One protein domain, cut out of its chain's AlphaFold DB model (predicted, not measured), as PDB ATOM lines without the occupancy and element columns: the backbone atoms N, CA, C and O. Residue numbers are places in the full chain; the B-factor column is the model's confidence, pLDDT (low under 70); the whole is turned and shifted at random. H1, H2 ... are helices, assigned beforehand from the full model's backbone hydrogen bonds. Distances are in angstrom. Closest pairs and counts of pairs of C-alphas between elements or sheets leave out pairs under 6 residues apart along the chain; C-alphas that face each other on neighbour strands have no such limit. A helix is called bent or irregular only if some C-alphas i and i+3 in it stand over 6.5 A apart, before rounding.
ATOM      1  N   PRO A 234      24.423 -16.238 299.147       27.09
ATOM      2  CA  PRO A 234      24.966 -14.994 299.707       27.09
ATOM      3  C   PRO A 234      25.323 -13.921 298.663       27.09
ATOM      4  O   PRO A 234      25.233 -12.724 298.957       27.09
ATOM      5  N   ARG A 235      25.643 -14.322 297.427       33.03
ATOM      6  CA  ARG A 235      25.868 -13.416 296.285       33.03
ATOM      7  C   ARG A 235      24.615 -12.616 295.898       33.03
ATOM      8  O   ARG A 235      24.708 -11.450 295.524       33.03
ATOM      9  N   THR A 236      23.428 -13.193 296.070       28.48
ATOM     10  CA  THR A 236      22.122 -12.566 295.786       28.48
ATOM     11  C   THR A 236      21.761 -11.492 296.818       28.48
ATOM     12  O   THR A 236      21.196 -10.456 296.475       28.48
ATOM     13  N   SER A 237      22.137 -11.704 298.083       29.64
ATOM     14  CA  SER A 237      21.960 -10.738 299.180       29.64
ATOM     15  C   SER A 237      22.849  -9.497 298.996       29.64
ATOM     16  O   SER A 237      22.395  -8.364 299.172       29.64
ATOM     17  N   LEU A 238      24.091  -9.700 298.542       29.47
ATOM     18  CA  LEU A 238      25.028  -8.617 298.245       29.47
ATOM     19  C   LEU A 238      24.618  -7.827 296.990       29.47
ATOM     20  O   LEU A 238      24.650  -6.598 297.013       29.47
ATOM     21  N   ARG A 239      24.142  -8.512 295.940       32.69
ATOM     22  CA  ARG A 239      23.566  -7.893 294.733       32.69
ATOM     23  C   ARG A 239      22.405  -6.953 295.072       32.69
ATOM     24  O   ARG A 239      22.394  -5.805 294.631       32.69
ATOM     25  N   ASN A 240      21.495  -7.396 295.939       29.98
ATOM     26  CA  ASN A 240      20.371  -6.578 296.399       29.98
ATOM     27  C   ASN A 240      20.836  -5.389 297.257       29.98
ATOM     28  O   ASN A 240      20.287  -4.298 297.132       29.98
ATOM     29  N   ALA A 241      21.874  -5.547 298.088       26.80
ATOM     30  CA  ALA A 241      22.443  -4.451 298.877       26.80
ATOM     31  C   ALA A 241      23.180  -3.399 298.015       26.80
ATOM     32  O   ALA A 241      23.124  -2.205 298.322       26.80
ATOM     33  N   ILE A 242      23.835  -3.819 296.925       35.47
ATOM     34  CA  ILE A 242      24.510  -2.942 295.951       35.47
ATOM     35  C   ILE A 242      23.486  -2.127 295.151       35.47
ATOM     36  O   ILE A 242      23.656  -0.914 294.993       35.47
ATOM     37  N   GLU A 243      22.383  -2.752 294.728       37.16
ATOM     38  CA  GLU A 243      21.242  -2.028 294.164       37.16
ATOM     39  C   GLU A 243      20.666  -1.051 295.199       37.16
ATOM     40  O   GLU A 243      20.557   0.136 294.918       37.16
ATOM     41  N   LEU A 244      20.419  -1.474 296.441       29.88
ATOM     42  CA  LEU A 244      19.790  -0.641 297.475       29.88
ATOM     43  C   LEU A 244      20.580   0.612 297.897       29.88
ATOM     44  O   LEU A 244      19.951   1.584 298.320       29.88
ATOM     45  N   HIS A 245      21.912   0.643 297.792       32.72
ATOM     46  CA  HIS A 245      22.700   1.830 298.168       32.72
ATOM     47  C   HIS A 245      22.948   2.801 296.999       32.72
ATOM     48  O   HIS A 245      22.828   4.010 297.195       32.72
ATOM     49  N   GLY A 246      23.160   2.312 295.770       37.16
ATOM     50  CA  GLY A 246      23.179   3.171 294.573       37.16
ATOM     51  C   GLY A 246      21.788   3.711 294.202       37.16
ATOM     52  O   GLY A 246      21.648   4.857 293.768       37.16
ATOM     53  N   VAL A 247      20.737   2.920 294.446       36.84
ATOM     54  CA  VAL A 247      19.327   3.292 294.232       36.84
ATOM     55  C   VAL A 247      18.798   4.205 295.338       36.84
ATOM     56  O   VAL A 247      17.782   4.844 295.123       36.84
ATOM     57  N   LYS A 248      19.462   4.370 296.490       35.03
ATOM     58  CA  LYS A 248      19.049   5.384 297.484       35.03
ATOM     59  C   LYS A 248      19.471   6.808 297.106       35.03
ATOM     60  O   LYS A 248      18.741   7.748 297.406       35.03
ATOM     61  N   ALA A 249      20.590   6.976 296.398       39.19
ATOM     62  CA  ALA A 249      21.045   8.288 295.930       39.19
ATOM     63  C   ALA A 249      20.325   8.754 294.649       39.19
ATOM     64  O   ALA A 249      20.112   9.952 294.464       39.19
ATOM     65  N   LEU A 250      19.913   7.837 293.765       47.19
ATOM     66  CA  LEU A 250      19.270   8.207 292.495       47.19
ATOM     67  C   LEU A 250      17.923   8.949 292.641       47.19
ATOM     68  O   LEU A 250      17.739   9.932 291.929       47.19
ATOM     69  N   PRO A 251      17.006   8.564 293.549       44.12
ATOM     70  CA  PRO A 251      15.797   9.314 293.864       44.12
ATOM     71  C   PRO A 251      16.107  10.731 294.346       44.12
ATOM     72  O   PRO A 251      15.458  11.666 293.903       44.12
ATOM     73  N   ILE A 252      17.163  10.921 295.145       45.72
ATOM     74  CA  ILE A 252      17.601  12.245 295.623       45.72
ATOM     75  C   ILE A 252      18.127  13.097 294.452       45.72
ATOM     76  O   ILE A 252      17.795  14.278 294.325       45.72
ATOM     77  N   VAL A 253      18.891  12.500 293.529       45.88
ATOM     78  CA  VAL A 253      19.323  13.164 292.281       45.88
ATOM     79  C   VAL A 253      18.114  13.528 291.410       45.88
ATOM     80  O   VAL A 253      18.067  14.630 290.852       45.88
ATOM     81  N   LEU A 254      17.113  12.647 291.362       50.38
ATOM     82  CA  LEU A 254      15.822  12.827 290.699       50.38
ATOM     83  C   LEU A 254      14.827  13.725 291.453       50.38
ATOM     84  O   LEU A 254      13.809  14.098 290.884       50.38
ATOM     85  N   GLU A 255      15.123  14.182 292.663       47.62
ATOM     86  CA  GLU A 255      14.303  15.157 293.402       47.62
ATOM     87  C   GLU A 255      14.923  16.566 293.380       47.62
ATOM     88  O   GLU A 255      14.252  17.544 293.701       47.62
ATOM     89  N   SER A 256      16.167  16.712 292.901       50.19
ATOM     90  CA  SER A 256      16.801  18.028 292.716       50.19
ATOM     91  C   SER A 256      16.038  18.933 291.729       50.19
ATOM     92  O   SER A 256      15.553  18.484 290.699       50.19
ATOM     93  N   LYS A 257      15.933  20.240 292.001       44.44
ATOM     94  CA  LYS A 257      15.124  21.167 291.176       44.44
ATOM     95  C   LYS A 257      15.613  21.341 289.726       44.44
ATOM     96  O   LYS A 257      14.865  21.847 288.899       44.44
ATOM     97  N   VAL A 258      16.838  20.922 289.403       46.38
ATOM     98  CA  VAL A 258      17.442  21.072 288.071       46.38
ATOM     99  C   VAL A 258      17.990  19.719 287.626       46.38
ATOM    100  O   VAL A 258      18.743  19.087 288.363       46.38
ATOM    101  N   TRP A 259      17.646  19.271 286.412       50.56
ATOM    102  CA  TRP A 259      18.397  18.209 285.732       50.56
ATOM    103  C   TRP A 259      19.808  18.759 285.483       50.56
ATOM    104  O   TRP A 259      20.044  19.442 284.491       50.56
ATOM    105  N   SER A 260      20.716  18.589 286.448       42.91
ATOM    106  CA  SER A 260      22.051  19.184 286.367       42.91
ATOM    107  C   SER A 260      22.749  18.650 285.118       42.91
ATOM    108  O   SER A 260      22.977  17.444 284.969       42.91
ATOM    109  N   LYS A 261      23.072  19.582 284.215       42.72
ATOM    110  CA  LYS A 261      23.904  19.359 283.028       42.72
ATOM    111  C   LYS A 261      25.220  18.688 283.442       42.72
ATOM    112  O   LYS A 261      25.646  17.738 282.801       42.72
ATOM    113  N   ASP A 262      25.746  19.090 284.597       35.75
ATOM    114  CA  ASP A 262      26.987  18.607 285.218       35.75
ATOM    115  C   ASP A 262      26.897  17.155 285.711       35.75
ATOM    116  O   ASP A 262      27.912  16.482 285.868       35.75
ATOM    117  N   ARG A 263      25.682  16.633 285.923       44.91
ATOM    118  CA  ARG A 263      25.444  15.234 286.311       44.91
ATOM    119  C   ARG A 263      25.085  14.334 285.125       44.91
ATOM    120  O   ARG A 263      24.821  13.158 285.337       44.91
ATOM    121  N   GLY A 264      25.110  14.831 283.884       42.19
ATOM    122  CA  GLY A 264      24.911  14.011 282.676       42.19
ATOM    123  C   GLY A 264      23.457  13.675 282.354       42.19
ATOM    124  O   GLY A 264      23.175  12.710 281.653       42.19
ATOM    125  N   PHE A 265      22.521  14.466 282.866       52.12
ATOM    126  CA  PHE A 265      21.094  14.165 282.823       52.12
ATOM    127  C   PHE A 265      20.300  15.162 281.960       52.12
ATOM    128  O   PHE A 265      19.094  15.312 282.107       52.12
ATOM    129  N   SER A 266      20.959  15.826 281.007       51.44
ATOM    130  CA  SER A 266      20.292  16.677 280.008       51.44
ATOM    131  C   SER A 266      19.353  15.893 279.082       51.44
ATOM    132  O   SER A 266      18.426  16.471 278.520       51.44
ATOM    133  N   ASN A 267      19.559  14.579 278.941       64.62
ATOM    134  CA  ASN A 267      18.682  13.691 278.190       64.62
ATOM    135  C   ASN A 267      17.930  12.754 279.146       64.62
ATOM    136  O   ASN A 267      18.480  11.763 279.629       64.62
ATOM    137  N   ILE A 268      16.648  13.050 279.378       69.50
ATOM    138  CA  ILE A 268      15.771  12.255 280.247       69.50
ATOM    139  C   ILE A 268      15.662  10.789 279.813       69.50
ATOM    140  O   ILE A 268      15.419   9.914 280.640       69.50
ATOM    141  N   GLN A 269      15.905  10.497 278.533       72.44
ATOM    142  CA  GLN A 269      15.828   9.141 278.006       72.44
ATOM    143  C   GLN A 269      16.881   8.226 278.648       72.44
ATOM    144  O   GLN A 269      16.580   7.090 279.008       72.44
ATOM    145  N   LEU A 270      18.088   8.741 278.903       72.62
ATOM    146  CA  LEU A 270      19.155   7.985 279.570       72.62
ATOM    147  C   LEU A 270      18.823   7.647 281.031       72.62
ATOM    148  O   LEU A 270      19.357   6.675 281.562       72.62
ATOM    149  N   ALA A 271      17.908   8.378 281.680       71.00
ATOM    150  CA  ALA A 271      17.450   8.028 283.026       71.00
ATOM    151  C   ALA A 271      16.741   6.669 283.059       71.00
ATOM    152  O   ALA A 271      16.926   5.913 284.012       71.00
ATOM    153  N   PHE A 272      16.031   6.298 281.990       75.62
ATOM    154  CA  PHE A 272      15.396   4.981 281.872       75.62
ATOM    155  C   PHE A 272      16.407   3.838 281.701       75.62
ATOM    156  O   PHE A 272      16.078   2.678 281.946       75.62
ATOM    157  N   ALA A 273      17.661   4.136 281.344       72.12
ATOM    158  CA  ALA A 273      18.724   3.134 281.359       72.12
ATOM    159  C   ALA A 273      19.244   2.847 282.782       72.12
ATOM    160  O   ALA A 273      19.898   1.826 283.014       72.12
ATOM    161  N   LEU A 274      18.958   3.710 283.756       67.81
ATOM    162  CA  LEU A 274      19.431   3.554 285.133       67.81
ATOM    163  C   LEU A 274      18.313   3.234 286.123       67.81
ATOM    164  O   LEU A 274      18.599   2.661 287.171       67.81
ATOM    165  N   LEU A 275      17.065   3.584 285.808       71.62
ATOM    166  CA  LEU A 275      15.950   3.503 286.745       71.62
ATOM    167  C   LEU A 275      14.691   2.876 286.150       71.62
ATOM    168  O   LEU A 275      14.455   2.999 284.947       71.62
ATOM    169  N   PRO A 276      13.833   2.284 287.005       76.25
ATOM    170  CA  PRO A 276      12.493   1.886 286.602       76.25
ATOM    171  C   PRO A 276      11.683   3.092 286.119       76.25
ATOM    172  O   PRO A 276      11.724   4.164 286.727       76.25
ATOM    173  N   GLU A 277      10.874   2.899 285.079       79.38
ATOM    174  CA  GLU A 277      10.041   3.951 284.473       79.38
ATOM    175  C   GLU A 277       9.150   4.666 285.479       79.38
ATOM    176  O   GLU A 277       9.117   5.895 285.511       79.38
ATOM    177  N   ILE A 278       8.497   3.893 286.348       79.31
ATOM    178  CA  ILE A 278       7.630   4.409 287.409       79.31
ATOM    179  C   ILE A 278       8.398   5.400 288.289       79.31
ATOM    180  O   ILE A 278       7.861   6.444 288.644       79.31
ATOM    181  N   THR A 279       9.671   5.122 288.581       77.38
ATOM    182  CA  THR A 279      10.507   5.987 289.428       77.38
ATOM    183  C   THR A 279      10.792   7.320 288.738       77.38
ATOM    184  O   THR A 279      10.669   8.375 289.356       77.38
ATOM    185  N   VAL A 280      11.128   7.293 287.445       79.06
ATOM    186  CA  VAL A 280      11.409   8.509 286.661       79.06
ATOM    187  C   VAL A 280      10.141   9.351 286.485       79.06
ATOM    188  O   VAL A 280      10.174  10.566 286.680       79.06
ATOM    189  N   ILE A 281       9.008   8.716 286.180       82.44
ATOM    190  CA  ILE A 281       7.711   9.387 286.023       82.44
ATOM    191  C   ILE A 281       7.253  10.008 287.347       82.44
ATOM    192  O   ILE A 281       6.835  11.166 287.377       82.44
ATOM    193  N   GLN A 282       7.346   9.273 288.458       80.94
ATOM    194  CA  GLN A 282       6.997   9.800 289.778       80.94
ATOM    195  C   GLN A 282       7.891  10.979 290.161       80.94
ATOM    196  O   GLN A 282       7.387  11.974 290.676       80.94
ATOM    197  N   ALA A 283       9.189  10.912 289.862       76.38
ATOM    198  CA  ALA A 283      10.097  12.030 290.085       76.38
ATOM    199  C   ALA A 283       9.708  13.275 289.270       76.38
ATOM    200  O   ALA A 283       9.692  14.380 289.813       76.38
ATOM    201  N   LEU A 284       9.325  13.112 287.999       80.44
ATOM    202  CA  LEU A 284       8.810  14.218 287.183       80.44
ATOM    203  C   LEU A 284       7.538  14.833 287.775       80.44
ATOM    204  O   LEU A 284       7.450  16.057 287.891       80.44
ATOM    205  N   LYS A 285       6.586  13.991 288.200       84.50
ATOM    206  CA  LYS A 285       5.337  14.433 288.839       84.50
ATOM    207  C   LYS A 285       5.615  15.193 290.139       84.50
ATOM    208  O   LYS A 285       5.070  16.273 290.331       84.50
ATOM    209  N   LYS A 286       6.511  14.692 290.996       80.38
ATOM    210  CA  LYS A 286       6.918  15.374 292.242       80.38
ATOM    211  C   LYS A 286       7.558  16.745 291.999       80.38
ATOM    212  O   LYS A 286       7.454  17.621 292.849       80.38
ATOM    213  N   ARG A 287       8.205  16.945 290.847       74.75
ATOM    214  CA  ARG A 287       8.804  18.229 290.443       74.75
ATOM    215  C   ARG A 287       7.805  19.206 289.806       74.75
ATOM    216  O   ARG A 287       8.224  20.267 289.355       74.75
ATOM    217  N   GLY A 288       6.523  18.852 289.721       82.75
ATOM    218  CA  GLY A 288       5.497  19.668 289.065       82.75
ATOM    219  C   GLY A 288       5.519  19.596 287.535       82.75
ATOM    220  O   GLY A 288       4.773  20.319 286.883       82.75
ATOM    221  N   ASN A 289       6.335  18.718 286.936       84.62
ATOM    222  CA  ASN A 289       6.394  18.547 285.483       84.62
ATOM    223  C   ASN A 289       5.381  17.485 285.018       84.62
ATOM    224  O   ASN A 289       5.739  16.416 284.515       84.62
ATOM    225  N   HIS A 290       4.101  17.759 285.285       87.62
ATOM    226  CA  HIS A 290       3.004  16.817 285.057       87.62
ATOM    227  C   HIS A 290       2.761  16.536 283.573       87.62
ATOM    228  O   HIS A 290       2.513  15.387 283.219       87.62
ATOM    229  N   GLU A 291       2.894  17.551 282.719       89.31
ATOM    230  CA  GLU A 291       2.698  17.424 281.273       89.31
ATOM    231  C   GLU A 291       3.741  16.488 280.648       89.31
ATOM    232  O   GLU A 291       3.388  15.523 279.974       89.31
ATOM    233  N   LEU A 292       5.031  16.686 280.952       84.00
ATOM    234  CA  LEU A 292       6.085  15.794 280.460       84.00
ATOM    235  C   LEU A 292       5.895  14.359 280.965       84.00
ATOM    236  O   LEU A 292       6.123  13.407 280.221       84.00
ATOM    237  N   ALA A 293       5.475  14.197 282.222       84.88
ATOM    238  CA  ALA A 293       5.196  12.885 282.790       84.88
ATOM    239  C   ALA A 293       4.029  12.181 282.073       84.88
ATOM    240  O   ALA A 293       4.148  10.997 281.770       84.88
ATOM    241  N   GLN A 294       2.942  12.901 281.776       89.75
ATOM    242  CA  GLN A 294       1.796  12.369 281.028       89.75
ATOM    243  C   GLN A 294       2.170  12.020 279.585       89.75
ATOM    244  O   GLN A 294       1.864  10.920 279.130       89.75
ATOM    245  N   ASN A 295       2.905  12.899 278.899       87.88
ATOM    246  CA  ASN A 295       3.370  12.657 277.532       87.88
ATOM    247  C   ASN A 295       4.248  11.398 277.447       87.88
ATOM    248  O   ASN A 295       4.104  10.600 276.522       87.88
ATOM    249  N   LEU A 296       5.123  11.177 278.436       85.38
ATOM    250  CA  LEU A 296       5.934   9.960 278.524       85.38
ATOM    251  C   LEU A 296       5.086   8.714 278.817       85.38
ATOM    252  O   LEU A 296       5.302   7.680 278.192       85.38
ATOM    253  N   GLU A 297       4.112   8.799 279.728       86.25
ATOM    254  CA  GLU A 297       3.184   7.692 280.010       86.25
ATOM    255  C   GLU A 297       2.395   7.278 278.761       86.25
ATOM    256  O   GLU A 297       2.256   6.085 278.480       86.25
ATOM    257  N   GLU A 298       1.899   8.248 277.993       89.38
ATOM    258  CA  GLU A 298       1.151   7.982 276.766       89.38
ATOM    259  C   GLU A 298       2.051   7.414 275.664       89.38
ATOM    260  O   GLU A 298       1.678   6.444 274.996       89.38
ATOM    261  N   GLN A 299       3.267   7.951 275.522       85.75
ATOM    262  CA  GLN A 299       4.269   7.401 274.616       85.75
ATOM    263  C   GLN A 299       4.570   5.935 274.954       85.75
ATOM    264  O   GLN A 299       4.593   5.097 274.060       85.75
ATOM    265  N   PHE A 300       4.724   5.587 276.233       83.81
ATOM    266  CA  PHE A 300       5.043   4.213 276.634       83.81
ATOM    267  C   PHE A 300       3.901   3.229 276.379       83.81
ATOM    268  O   PHE A 300       4.157   2.055 276.103       83.81
ATOM    269  N   ARG A 301       2.645   3.691 276.439       85.38
ATOM    270  CA  ARG A 301       1.498   2.879 276.010       85.38
ATOM    271  C   ARG A 301       1.569   2.595 274.512       85.38
ATOM    272  O   ARG A 301       1.512   1.430 274.133       85.38
ATOM    273  N   LYS A 302       1.789   3.632 273.695       86.81
ATOM    274  CA  LYS A 302       1.935   3.498 272.234       86.81
ATOM    275  C   LYS A 302       3.096   2.573 271.866       86.81
ATOM    276  O   LYS A 302       2.913   1.654 271.077       86.81
ATOM    277  N   ASP A 303       4.255   2.763 272.493       81.81
ATOM    278  CA  ASP A 303       5.446   1.936 272.274       81.81
ATOM    279  C   ASP A 303       5.193   0.465 272.636       81.81
ATOM    280  O   ASP A 303       5.669  -0.432 271.944       81.81
ATOM    281  N   ARG A 304       4.422   0.195 273.698       83.25
ATOM    282  CA  ARG A 304       4.098  -1.175 274.119       83.25
ATOM    283  C   ARG A 304       3.218  -1.862 273.095       83.25
ATOM    284  O   ARG A 304       3.492  -3.004 272.739       83.25
ATOM    285  N   ASP A 305       2.174  -1.182 272.648       85.44
ATOM    286  CA  ASP A 305       1.239  -1.749 271.686       85.44
ATOM    287  C   ASP A 305       1.972  -2.006 270.349       85.44
ATOM    288  O   ASP A 305       1.860  -3.092 269.781       85.44
ATOM    289  N   LEU A 306       2.865  -1.091 269.944       82.19
ATOM    290  CA  LEU A 306       3.751  -1.262 268.787       82.19
ATOM    291  C   LEU A 306       4.734  -2.438 268.959       82.19
ATOM    292  O   LEU A 306       4.972  -3.185 268.011       82.19
ATOM    293  N   ALA A 307       5.306  -2.622 270.154       81.62
ATOM    294  CA  ALA A 307       6.200  -3.741 270.462       81.62
ATOM    295  C   ALA A 307       5.485  -5.093 270.367       81.62
ATOM    296  O   ALA A 307       6.069  -6.060 269.883       81.62
ATOM    297  N   MET A 308       4.228  -5.160 270.815       81.25
ATOM    298  CA  MET A 308       3.405  -6.368 270.726       81.25
ATOM    299  C   MET A 308       3.036  -6.699 269.275       81.25
ATOM    300  O   MET A 308       2.971  -7.873 268.923       81.25
ATOM    301  N   GLU A 309       2.827  -5.683 268.434       85.75
ATOM    302  CA  GLU A 309       2.480  -5.859 267.020       85.75
ATOM    303  C   GLU A 309       3.701  -6.214 266.151       85.75
ATOM    304  O   GLU A 309       3.638  -7.123 265.325       85.75
ATOM    305  N   LYS A 310       4.818  -5.495 266.323       80.88
ATOM    306  CA  LYS A 310       5.962  -5.517 265.387       80.88
ATOM    307  C   LYS A 310       7.261  -6.058 265.987       80.88
ATOM    308  O   LYS A 310       8.268  -6.156 265.285       80.88
ATOM    309  N   GLY A 311       7.287  -6.393 267.276       80.00
ATOM    310  CA  GLY A 311       8.478  -6.915 267.945       80.00
ATOM    311  C   GLY A 311       9.678  -5.966 267.837       80.00
ATOM    312  O   GLY A 311       9.580  -4.775 268.125       80.00
ATOM    313  N   SER A 312      10.832  -6.481 267.407       67.88
ATOM    314  CA  SER A 312      12.065  -5.690 267.234       67.88
ATOM    315  C   SER A 312      11.977  -4.630 266.128       67.88
ATOM    316  O   SER A 312      12.693  -3.628 266.212       67.88
ATOM    317  N   LEU A 313      11.085  -4.812 265.146       70.06
ATOM    318  CA  LEU A 313      10.858  -3.885 264.028       70.06
ATOM    319  C   LEU A 313      10.057  -2.646 264.439       70.06
ATOM    320  O   LEU A 313      10.033  -1.655 263.721       70.06
ATOM    321  N   ALA A 314       9.454  -2.643 265.626       77.81
ATOM    322  CA  ALA A 314       8.778  -1.466 266.159       77.81
ATOM    323  C   ALA A 314       9.715  -0.240 266.287       77.81
ATOM    324  O   ALA A 314       9.262   0.898 266.206       77.81
ATOM    325  N   ALA A 315      11.034  -0.452 266.387       79.00
ATOM    326  CA  ALA A 315      12.031   0.620 266.403       79.00
ATOM    327  C   ALA A 315      12.507   1.076 265.003       79.00
ATOM    328  O   ALA A 315      13.457   1.855 264.902       79.00
ATOM    329  N   GLU A 316      11.881   0.614 263.914       83.75
ATOM    330  CA  GLU A 316      12.299   0.906 262.532       83.75
ATOM    331  C   GLU A 316      12.328   2.409 262.216       83.75
ATOM    332  O   GLU A 316      13.253   2.882 261.556       83.75
ATOM    333  N   SER A 317      11.373   3.192 262.736       86.00
ATOM    334  CA  SER A 317      11.365   4.650 262.533       86.00
ATOM    335  C   SER A 317      12.609   5.322 263.123       86.00
ATOM    336  O   SER A 317      13.213   6.186 262.481       86.00
ATOM    337  N   ASP A 318      13.018   4.907 264.323       86.50
ATOM    338  CA  ASP A 318      14.208   5.441 264.987       86.50
ATOM    339  C   ASP A 318      15.482   4.989 264.272       86.50
ATOM    340  O   ASP A 318      16.385   5.798 264.058       86.50
ATOM    341  N   LEU A 319      15.529   3.737 263.811       87.69
ATOM    342  CA  LEU A 319      16.629   3.220 262.997       87.69
ATOM    343  C   LEU A 319      16.775   3.990 261.683       87.69
ATOM    344  O   LEU A 319      17.880   4.405 261.335       87.69
ATOM    345  N   LYS A 320      15.673   4.247 260.975       91.06
ATOM    346  CA  LYS A 320      15.683   5.046 259.744       91.06
ATOM    347  C   LYS A 320      16.235   6.449 260.008       91.06
ATOM    348  O   LYS A 320      17.176   6.868 259.338       91.06
ATOM    349  N   LYS A 321      15.731   7.134 261.041       90.94
ATOM    350  CA  LYS A 321      16.228   8.460 261.452       90.94
ATOM    351  C   LYS A 321      17.697   8.428 261.878       90.94
ATOM    352  O   LYS A 321      18.429   9.378 261.611       90.94
ATOM    353  N   MET A 322      18.145   7.352 262.525       92.38
ATOM    354  CA  MET A 322      19.548   7.145 262.883       92.38
ATOM    355  C   MET A 322      20.429   7.060 261.629       92.38
ATOM    356  O   MET A 322      21.453   7.741 261.560       92.38
ATOM    357  N   PHE A 323      20.037   6.263 260.629       90.44
ATOM    358  CA  PHE A 323      20.782   6.137 259.372       90.44
ATOM    359  C   PHE A 323      20.769   7.433 258.550       90.44
ATOM    360  O   PHE A 323      21.805   7.811 258.003       90.44
ATOM    361  N   GLU A 324      19.653   8.162 258.524       93.06
ATOM    362  CA  GLU A 324      19.568   9.490 257.898       93.06
ATOM    363  C   GLU A 324      20.492  10.509 258.583       93.06
ATOM    364  O   GLU A 324      21.206  11.255 257.911       93.06
ATOM    365  N   ALA A 325      20.523  10.528 259.920       91.12
ATOM    366  CA  ALA A 325      21.429  11.386 260.683       91.12
ATOM    367  C   ALA A 325      22.898  11.023 260.426       91.12
ATOM    368  O   ALA A 325      23.726  11.907 260.205       91.12
ATOM    369  N   ARG A 326      23.214   9.723 260.364       88.50
ATOM    370  CA  ARG A 326      24.545   9.229 259.987       88.50
ATOM    371  C   ARG A 326      24.958   9.707 258.597       88.50
ATOM    372  O   ARG A 326      26.081  10.176 258.449       88.50
ATOM    373  N   ALA A 327      24.074   9.612 257.603       90.25
ATOM    374  CA  ALA A 327      24.351  10.072 256.240       90.25
ATOM    375  C   ALA A 327      24.653  11.581 256.185       90.25
ATOM    376  O   ALA A 327      25.459  12.027 255.375       90.25
ATOM    377  N   LYS A 328      24.060  12.358 257.098       94.69
ATOM    378  CA  LYS A 328      24.311  13.798 257.268       94.69
ATOM    379  C   LYS A 328      25.499  14.121 258.184       94.69
ATOM    380  O   LYS A 328      25.727  15.287 258.480       94.69
ATOM    381  N   SER A 329      26.244  13.116 258.652       91.12
ATOM    382  CA  SER A 329      27.310  13.262 259.658       91.12
ATOM    383  C   SER A 329      26.855  13.890 260.989       91.12
ATOM    384  O   SER A 329      27.680  14.359 261.774       91.12
ATOM    385  N   ASP A 330      25.557  13.852 261.298       93.56
ATOM    386  CA  ASP A 330      25.012  14.321 262.572       93.56
ATOM    387  C   ASP A 330      25.109  13.212 263.629       93.56
ATOM    388  O   ASP A 330      24.181  12.433 263.878       93.56
ATOM    389  N   GLN A 331      26.281  13.137 264.260       90.50
ATOM    390  CA  GLN A 331      26.569  12.144 265.293       90.50
ATOM    391  C   GLN A 331      25.666  12.286 266.522       90.50
ATOM    392  O   GLN A 331      25.313  11.279 267.131       90.50
ATOM    393  N   ALA A 332      25.292  13.510 266.910       88.81
ATOM    394  CA  ALA A 332      24.486  13.731 268.108       88.81
ATOM    395  C   ALA A 332      23.075  13.162 267.927       88.81
ATOM    396  O   ALA A 332      22.585  12.432 268.796       88.81
ATOM    397  N   THR A 333      22.461  13.426 266.771       91.00
ATOM    398  CA  THR A 333      21.159  12.849 266.436       91.00
ATOM    399  C   THR A 333      21.259  11.337 266.254       91.00
ATOM    400  O   THR A 333      20.420  10.621 266.797       91.00
ATOM    401  N   ALA A 334      22.302  10.823 265.592       90.50
ATOM    402  CA  ALA A 334      22.492   9.379 265.435       90.50
ATOM    403  C   ALA A 334      22.607   8.655 266.792       90.50
ATOM    404  O   ALA A 334      21.890   7.682 267.028       90.50
ATOM    405  N   ILE A 335      23.418   9.174 267.725       90.44
ATOM    406  CA  ILE A 335      23.525   8.643 269.095       90.44
ATOM    407  C   ILE A 335      22.168   8.706 269.806       90.44
ATOM    408  O   ILE A 335      21.768   7.739 270.456       90.44
ATOM    409  N   SER A 336      21.438   9.820 269.688       90.44
ATOM    410  CA  SER A 336      20.124   9.970 270.322       90.44
ATOM    411  C   SER A 336      19.123   8.930 269.816       90.44
ATOM    412  O   SER A 336      18.481   8.274 270.636       90.44
ATOM    413  N   GLN A 337      19.016   8.727 268.500       92.25
ATOM    414  CA  GLN A 337      18.087   7.738 267.944       92.25
ATOM    415  C   GLN A 337      18.514   6.303 268.283       92.25
ATOM    416  O   GLN A 337      17.678   5.518 268.720       92.25
ATOM    417  N   ALA A 338      19.814   5.984 268.222       91.56
ATOM    418  CA  ALA A 338      20.331   4.689 268.675       91.56
ATOM    419  C   ALA A 338      19.987   4.416 270.153       91.56
ATOM    420  O   ALA A 338      19.610   3.303 270.518       91.56
ATOM    421  N   THR A 339      20.056   5.449 271.000       90.75
ATOM    422  CA  THR A 339      19.671   5.365 272.418       90.75
ATOM    423  C   THR A 339      18.189   5.033 272.576       90.75
ATOM    424  O   THR A 339      17.850   4.177 273.391       90.75
ATOM    425  N   LYS A 340      17.302   5.662 271.791       90.12
ATOM    426  CA  LYS A 340      15.860   5.362 271.817       90.12
ATOM    427  C   LYS A 340      15.575   3.931 271.394       90.12
ATOM    428  O   LYS A 340      14.901   3.215 272.129       90.12
ATOM    429  N   THR A 341      16.169   3.491 270.285       90.88
ATOM    430  CA  THR A 341      16.065   2.108 269.810       90.88
ATOM    431  C   THR A 341      16.522   1.113 270.878       90.88
ATOM    432  O   THR A 341      15.816   0.155 271.189       90.88
ATOM    433  N   ALA A 342      17.672   1.360 271.506       90.44
ATOM    434  CA  ALA A 342      18.195   0.506 272.563       90.44
ATOM    435  C   ALA A 342      17.292   0.485 273.812       90.44
ATOM    436  O   ALA A 342      17.028  -0.577 274.377       90.44
ATOM    437  N   LEU A 343      16.783   1.638 274.249       88.81
ATOM    438  CA  LEU A 343      15.843   1.719 275.373       88.81
ATOM    439  C   LEU A 343      14.547   0.963 275.084       88.81
ATOM    440  O   LEU A 343      14.063   0.237 275.953       88.81
ATOM    441  N   PHE A 344      14.025   1.098 273.866       88.69
ATOM    442  CA  PHE A 344      12.855   0.369 273.400       88.69
ATOM    443  C   PHE A 344      13.083  -1.145 273.483       88.69
ATOM    444  O   PHE A 344      12.314  -1.860 274.130       88.69
ATOM    445  N   TRP A 345      14.192  -1.639 272.922       88.25
ATOM    446  CA  TRP A 345      14.533  -3.060 273.000       88.25
ATOM    447  C   TRP A 345      14.692  -3.540 274.437       88.25
ATOM    448  O   TRP A 345      14.187  -4.604 274.798       88.25
ATOM    449  N   ARG A 346      15.332  -2.733 275.287       87.12
ATOM    450  CA  ARG A 346      15.483  -3.062 276.701       87.12
ATOM    451  C   ARG A 346      14.146  -3.214 277.410       87.12
ATOM    452  O   ARG A 346      13.934  -4.202 278.114       87.12
ATOM    453  N   ARG A 347      13.267  -2.232 277.236       85.50
ATOM    454  CA  ARG A 347      11.963  -2.154 277.900       85.50
ATOM    455  C   ARG A 347      11.112  -3.385 277.631       85.50
ATOM    456  O   ARG A 347      10.580  -3.981 278.563       85.50
ATOM    457  N   TYR A 348      11.047  -3.797 276.372       84.94
ATOM    458  CA  TYR A 348      10.216  -4.923 275.953       84.94
ATOM    459  C   TYR A 348      10.990  -6.244 275.892       84.94
ATOM    460  O   TYR A 348      10.510  -7.215 275.319       84.94
ATOM    461  N   LYS A 349      12.184  -6.293 276.510       84.81
ATOM    462  CA  LYS A 349      13.069  -7.471 276.564       84.81
ATOM    463  C   LYS A 349      13.338  -8.082 275.182       84.81
ATOM    464  O   LYS A 349      13.556  -9.287 275.063       84.81
ATOM    465  N   LEU A 350      13.352  -7.244 274.152       82.69
ATOM    466  CA  LEU A 350      13.624  -7.644 272.782       82.69
ATOM    467  C   LEU A 350      15.132  -7.828 272.631       82.69
ATOM    468  O   LEU A 350      15.921  -6.948 272.980       82.69
ATOM    469  N   ARG A 351      15.536  -8.986 272.115       74.44
ATOM    470  CA  ARG A 351      16.930  -9.293 271.800       74.44
ATOM    471  C   ARG A 351      17.048  -9.326 270.282       74.44
ATOM    472  O   ARG A 351      16.655 -10.325 269.693       74.44
ATOM    473  N   PRO A 352      17.523  -8.253 269.630       69.50
ATOM    474  CA  PRO A 352      17.636  -8.211 268.174       69.50
ATOM    475  C   PRO A 352      18.831  -9.056 267.698       69.50
ATOM    476  O   PRO A 352      19.789  -8.497 267.180       69.50
ATOM    477  N   GLU A 353      18.807 -10.371 267.945       64.06
ATOM    478  CA  GLU A 353      19.866 -11.373 267.704       64.06
ATOM    479  C   GLU A 353      20.876 -10.984 266.622       64.06
ATOM    480  O   GLU A 353      20.472 -10.801 265.482       64.06
ATOM    481  N   ALA A 354      22.158 -10.839 267.000       64.69
ATOM    482  CA  ALA A 354      23.378 -10.662 266.184       64.69
ATOM    483  C   ALA A 354      23.282  -9.839 264.877       64.69
ATOM    484  O   ALA A 354      24.186  -9.891 264.038       64.69
ATOM    485  N   SER A 355      22.219  -9.058 264.705       74.25
ATOM    486  CA  SER A 355      21.888  -8.415 263.445       74.25
ATOM    487  C   SER A 355      22.882  -7.298 263.172       74.25
ATOM    488  O   SER A 355      23.394  -6.651 264.092       74.25
ATOM    489  N   GLN A 356      23.151  -7.034 261.893       79.19
ATOM    490  CA  GLN A 356      23.984  -5.892 261.499       79.19
ATOM    491  C   GLN A 356      23.436  -4.584 262.086       79.19
ATOM    492  O   GLN A 356      24.191  -3.737 262.554       79.19
ATOM    493  N   VAL A 357      22.109  -4.469 262.169       82.94
ATOM    494  CA  VAL A 357      21.419  -3.344 262.801       82.94
ATOM    495  C   VAL A 357      21.770  -3.229 264.284       82.94
ATOM    496  O   VAL A 357      22.155  -2.150 264.731       82.94
ATOM    497  N   ALA A 358      21.708  -4.325 265.047       82.75
ATOM    498  CA  ALA A 358      22.090  -4.317 266.455       82.75
ATOM    499  C   ALA A 358      23.567  -3.941 266.646       82.75
ATOM    500  O   ALA A 358      23.874  -3.136 267.520       82.75
ATOM    501  N   LYS A 359      24.476  -4.441 265.795       84.25
ATOM    502  CA  LYS A 359      25.901  -4.060 265.827       84.25
ATOM    503  C   LYS A 359      26.098  -2.555 265.618       84.25
ATOM    504  O   LYS A 359      26.880  -1.944 266.344       84.25
ATOM    505  N   VAL A 360      25.366  -1.957 264.676       88.19
ATOM    506  CA  VAL A 360      25.411  -0.507 264.424       88.19
ATOM    507  C   VAL A 360      24.829   0.281 265.596       88.19
ATOM    508  O   VAL A 360      25.433   1.255 266.031       88.19
ATOM    509  N   VAL A 361      23.688  -0.132 266.155       89.94
ATOM    510  CA  VAL A 361      23.134   0.533 267.349       89.94
ATOM    511  C   VAL A 361      24.140   0.471 268.497       89.94
ATOM    512  O   VAL A 361      24.418   1.489 269.126       89.94
ATOM    513  N   CYS A 362      24.750  -0.690 268.721       89.00
ATOM    514  CA  CYS A 362      25.776  -0.880 269.735       89.00
ATOM    515  C   CYS A 362      26.981   0.045 269.543       89.00
ATOM    516  O   CYS A 362      27.381   0.697 270.505       89.00
ATOM    517  N   SER A 363      27.513   0.192 268.325       89.62
ATOM    518  CA  SER A 363      28.627   1.122 268.096       89.62
ATOM    519  C   SER A 363      28.259   2.571 268.438       89.62
ATOM    520  O   SER A 363      29.073   3.280 269.023       89.62
ATOM    521  N   TYR A 364      27.021   3.003 268.182       91.94
ATOM    522  CA  TYR A 364      26.555   4.330 268.598       91.94
ATOM    523  C   TYR A 364      26.348   4.468 270.108       91.94
ATOM    524  O   TYR A 364      26.627   5.535 270.662       91.94
ATOM    525  N   ILE A 365      25.897   3.414 270.791       91.62
ATOM    526  CA  ILE A 365      25.853   3.385 272.260       91.62
ATOM    527  C   ILE A 365      27.265   3.527 272.837       91.62
ATOM    528  O   ILE A 365      27.468   4.293 273.779       91.62
ATOM    529  N   ASP A 366      28.248   2.856 272.239       88.69
ATOM    530  CA  ASP A 366      29.649   2.951 272.638       88.69
ATOM    531  C   ASP A 366      30.242   4.347 272.394       88.69
ATOM    532  O   ASP A 366      30.879   4.927 273.278       88.69
ATOM    533  N   MET A 367      29.954   4.943 271.233       89.12
ATOM    534  CA  MET A 367      30.306   6.336 270.942       89.12
ATOM    535  C   MET A 367      29.671   7.299 271.953       89.12
ATOM    536  O   MET A 367      30.338   8.223 272.422       89.12
ATOM    537  N   GLY A 368      28.408   7.072 272.326       88.44
ATOM    538  CA  GLY A 368      27.715   7.827 273.370       88.44
ATOM    539  C   GLY A 368      28.404   7.711 274.730       88.44
ATOM    540  O   GLY A 368      28.640   8.729 275.386       88.44
ATOM    541  N   ALA A 369      28.805   6.495 275.121       87.62
ATOM    542  CA  ALA A 369      29.570   6.260 276.343       87.62
ATOM    543  C   ALA A 369      30.897   7.028 276.327       87.62
ATOM    544  O   ALA A 369      31.188   7.761 277.271       87.62
ATOM    545  N   GLN A 370      31.681   6.917 275.249       85.50
ATOM    546  CA  GLN A 370      32.975   7.590 275.147       85.50
ATOM    547  C   GLN A 370      32.836   9.115 275.160       85.50
ATOM    548  O   GLN A 370      33.594   9.797 275.850       85.50
ATOM    549  N   LYS A 371      31.845   9.655 274.443       86.94
ATOM    550  CA  LYS A 371      31.550  11.090 274.451       86.94
ATOM    551  C   LYS A 371      31.207  11.568 275.862       86.94
ATOM    552  O   LYS A 371      31.805  12.530 276.335       86.94
ATOM    553  N   ALA A 372      30.327  10.855 276.563       83.25
ATOM    554  CA  ALA A 372      29.968  11.172 277.941       83.25
ATOM    555  C   ALA A 372      31.171  11.093 278.900       83.25
ATOM    556  O   ALA A 372      31.296  11.932 279.789       83.25
ATOM    557  N   ILE A 373      32.082  10.132 278.712       78.62
ATOM    558  CA  ILE A 373      33.330  10.042 279.489       78.62
ATOM    559  C   ILE A 373      34.204  11.279 279.255       78.62
ATOM    560  O   ILE A 373      34.640  11.902 280.226       78.62
ATOM    561  N   ASN A 374      34.422  11.652 277.991       80.06
ATOM    562  CA  ASN A 374      35.242  12.804 277.609       80.06
ATOM    563  C   ASN A 374      34.658  14.123 278.143       80.06
ATOM    564  O   ASN A 374      35.390  14.976 278.641       80.06
ATOM    565  N   GLU A 375      33.331  14.261 278.107       79.81
ATOM    566  CA  GLU A 375      32.596  15.411 278.649       79.81
ATOM    567  C   GLU A 375      32.436  15.360 280.180       79.81
ATOM    568  O   GLU A 375      31.814  16.243 280.768       79.81
ATOM    569  N   LYS A 376      32.994  14.340 280.851       72.75
ATOM    570  CA  LYS A 376      32.885  14.112 282.303       72.75
ATOM    571  C   LYS A 376      31.434  13.953 282.799       72.75
ATOM    572  O   LYS A 376      31.156  14.124 283.984       72.75
ATOM    573  N   LEU A 377      30.517  13.535 281.927       73.00
ATOM    574  CA  LEU A 377      29.112  13.247 282.228       73.00
ATOM    575  C   LEU A 377      28.954  11.816 282.762       73.00
ATOM    576  O   LEU A 377      28.588  10.882 282.049       73.00
ATOM    577  N   LEU A 378      29.243  11.625 284.047       70.44
ATOM    578  CA  LEU A 378      29.499  10.290 284.613       70.44
ATOM    579  C   LEU A 378      28.278   9.380 284.635       70.44
ATOM    580  O   LEU A 378      28.380   8.186 284.349       70.44
ATOM    581  N   LEU A 379      27.117   9.943 284.965       71.94
ATOM    582  CA  LEU A 379      25.875   9.178 284.984       71.94
ATOM    583  C   LEU A 379      25.430   8.839 283.562       71.94
ATOM    584  O   LEU A 379      24.952   7.731 283.349       71.94
ATOM    585  N   ALA A 380      25.663   9.725 282.586       77.50
ATOM    586  CA  ALA A 380      25.421   9.421 281.177       77.50
ATOM    587  C   ALA A 380      26.325   8.283 280.694       77.50
ATOM    588  O   ALA A 380      25.833   7.324 280.107       77.50
ATOM    589  N   ALA A 381      27.626   8.337 280.998       80.81
ATOM    590  CA  ALA A 381      28.565   7.273 280.652       80.81
ATOM    591  C   ALA A 381      28.124   5.926 281.245       80.81
ATOM    592  O   ALA A 381      28.026   4.930 280.527       80.81
ATOM    593  N   ARG A 382      27.755   5.907 282.534       79.62
ATOM    594  CA  ARG A 382      27.207   4.712 283.192       79.62
ATOM    595  C   ARG A 382      25.910   4.235 282.534       79.62
ATOM    596  O   ARG A 382      25.738   3.036 282.347       79.62
ATOM    597  N   ALA A 383      25.007   5.149 282.186       83.62
ATOM    598  CA  ALA A 383      23.744   4.836 281.525       83.62
ATOM    599  C   ALA A 383      23.969   4.175 280.160       83.62
ATOM    600  O   ALA A 383      23.364   3.140 279.893       83.62
ATOM    601  N   TYR A 384      24.876   4.713 279.341       88.31
ATOM    602  CA  TYR A 384      25.246   4.121 278.055       88.31
ATOM    603  C   TYR A 384      25.860   2.732 278.215       88.31
ATOM    604  O   TYR A 384      25.449   1.802 277.526       88.31
TER     605      TYR A 384
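This is residues 234 to 384 of the 526 residues of an uncharacterized protein of Myxococcales bacterium (UniProt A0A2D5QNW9). The long helix H4 is sharply bent, and its two arms make a corner: H3 forms a hairpin with H4a, and H5 folds back along H4b. H6 crosses H5, H7 folds back along H6, short H2 packs on H5 and H7, and H1 meets H3 near its own last residues while residues 234 to 246 stick out. The printed part has 151 residues with seven named helices, H1 to H7 in chain order, and no named strand: all helix. It is compact, with a radius of gyration of the C-alphas of 16.2 A and spans of 41 by 40 by 37 A.

H4, residues 290 to 327, was assigned as one helix by its hydrogen bonds but is bent: C-alphas 309 and 312 are 9.6 A apart. Its arms are H4a, residues 290 to 309, 29.0 A long from C-alpha 290 at (3.004, 16.817, 285.057), and H4b, residues 312 to 327, 22.8 A. H4b is irregular, with C-alphas 314 and 317 7.6 A apart, and has a kink of 38 degrees near residue 319. H5 is residues 331 to 347, 24.0 A; H6 is residues 356 to 374, 27.1 A; H7 is residues 378 to 384, ending at C-alpha 384 at (25.246, 4.121, 278.055). H3 is residues 277 to 286, H2 residues 268 to 271, and H1 residues 234 to 255, 32.6 A from C-alpha 234 at (24.966, -14.994, 299.707).

H4a and H4b stand at a steep tilt of 68 degrees, only just short of about perpendicular; their closest C-alphas, of Ala 307 and Ala 314, are 5.5 A apart. H4b and H5 form a helical hairpin at 9 degrees, closest at Met 322 and Ala 334, C-alphas 4.5 A apart. H5 is the hub, touching three helices: H4b, H6 at a steep tilt of 65 degrees (C-alphas of Ala 338 and Val 361, 5.2 A), and H2 (Gln 269 and Lys 340, 7.3 A). H6 and H7 form a helical hairpin at 2 degrees, with the C-alphas of Ala 369 and Ala 381 4.5 A apart. H2 touches H7, closest C-alphas Leu 270 and Ala 383, 5.9 A. H3 and H4a form a helical hairpin at 18 degrees, Ile 281 and Ala 293 being closest, C-alphas 5.4 A apart. H1 touches H3 with residues 251 to 255 alone, at a shallow tilt of 30 degrees, the same way; C-alphas of Leu 254 and Ala 283 are closest, 5.8 A. H1 and H5 are apart. Every O i to N i+4 pair is within hydrogen-bond range in H3, H4a, H5, H6 and H7; H1 has 15 of 18, H4b 9 of 12, and H2 is too short for such a pair.

The C-alphas of Pro 234 and Lys 328, the two farthest apart, are 51.3 A apart. The printed part has no cut, and the link from H1 to H2 is long, with 12 residues. The mean pLDDT of the printed part is 73.6; residues 234 to 268, 274, 312 and 352 to 354 are under 70.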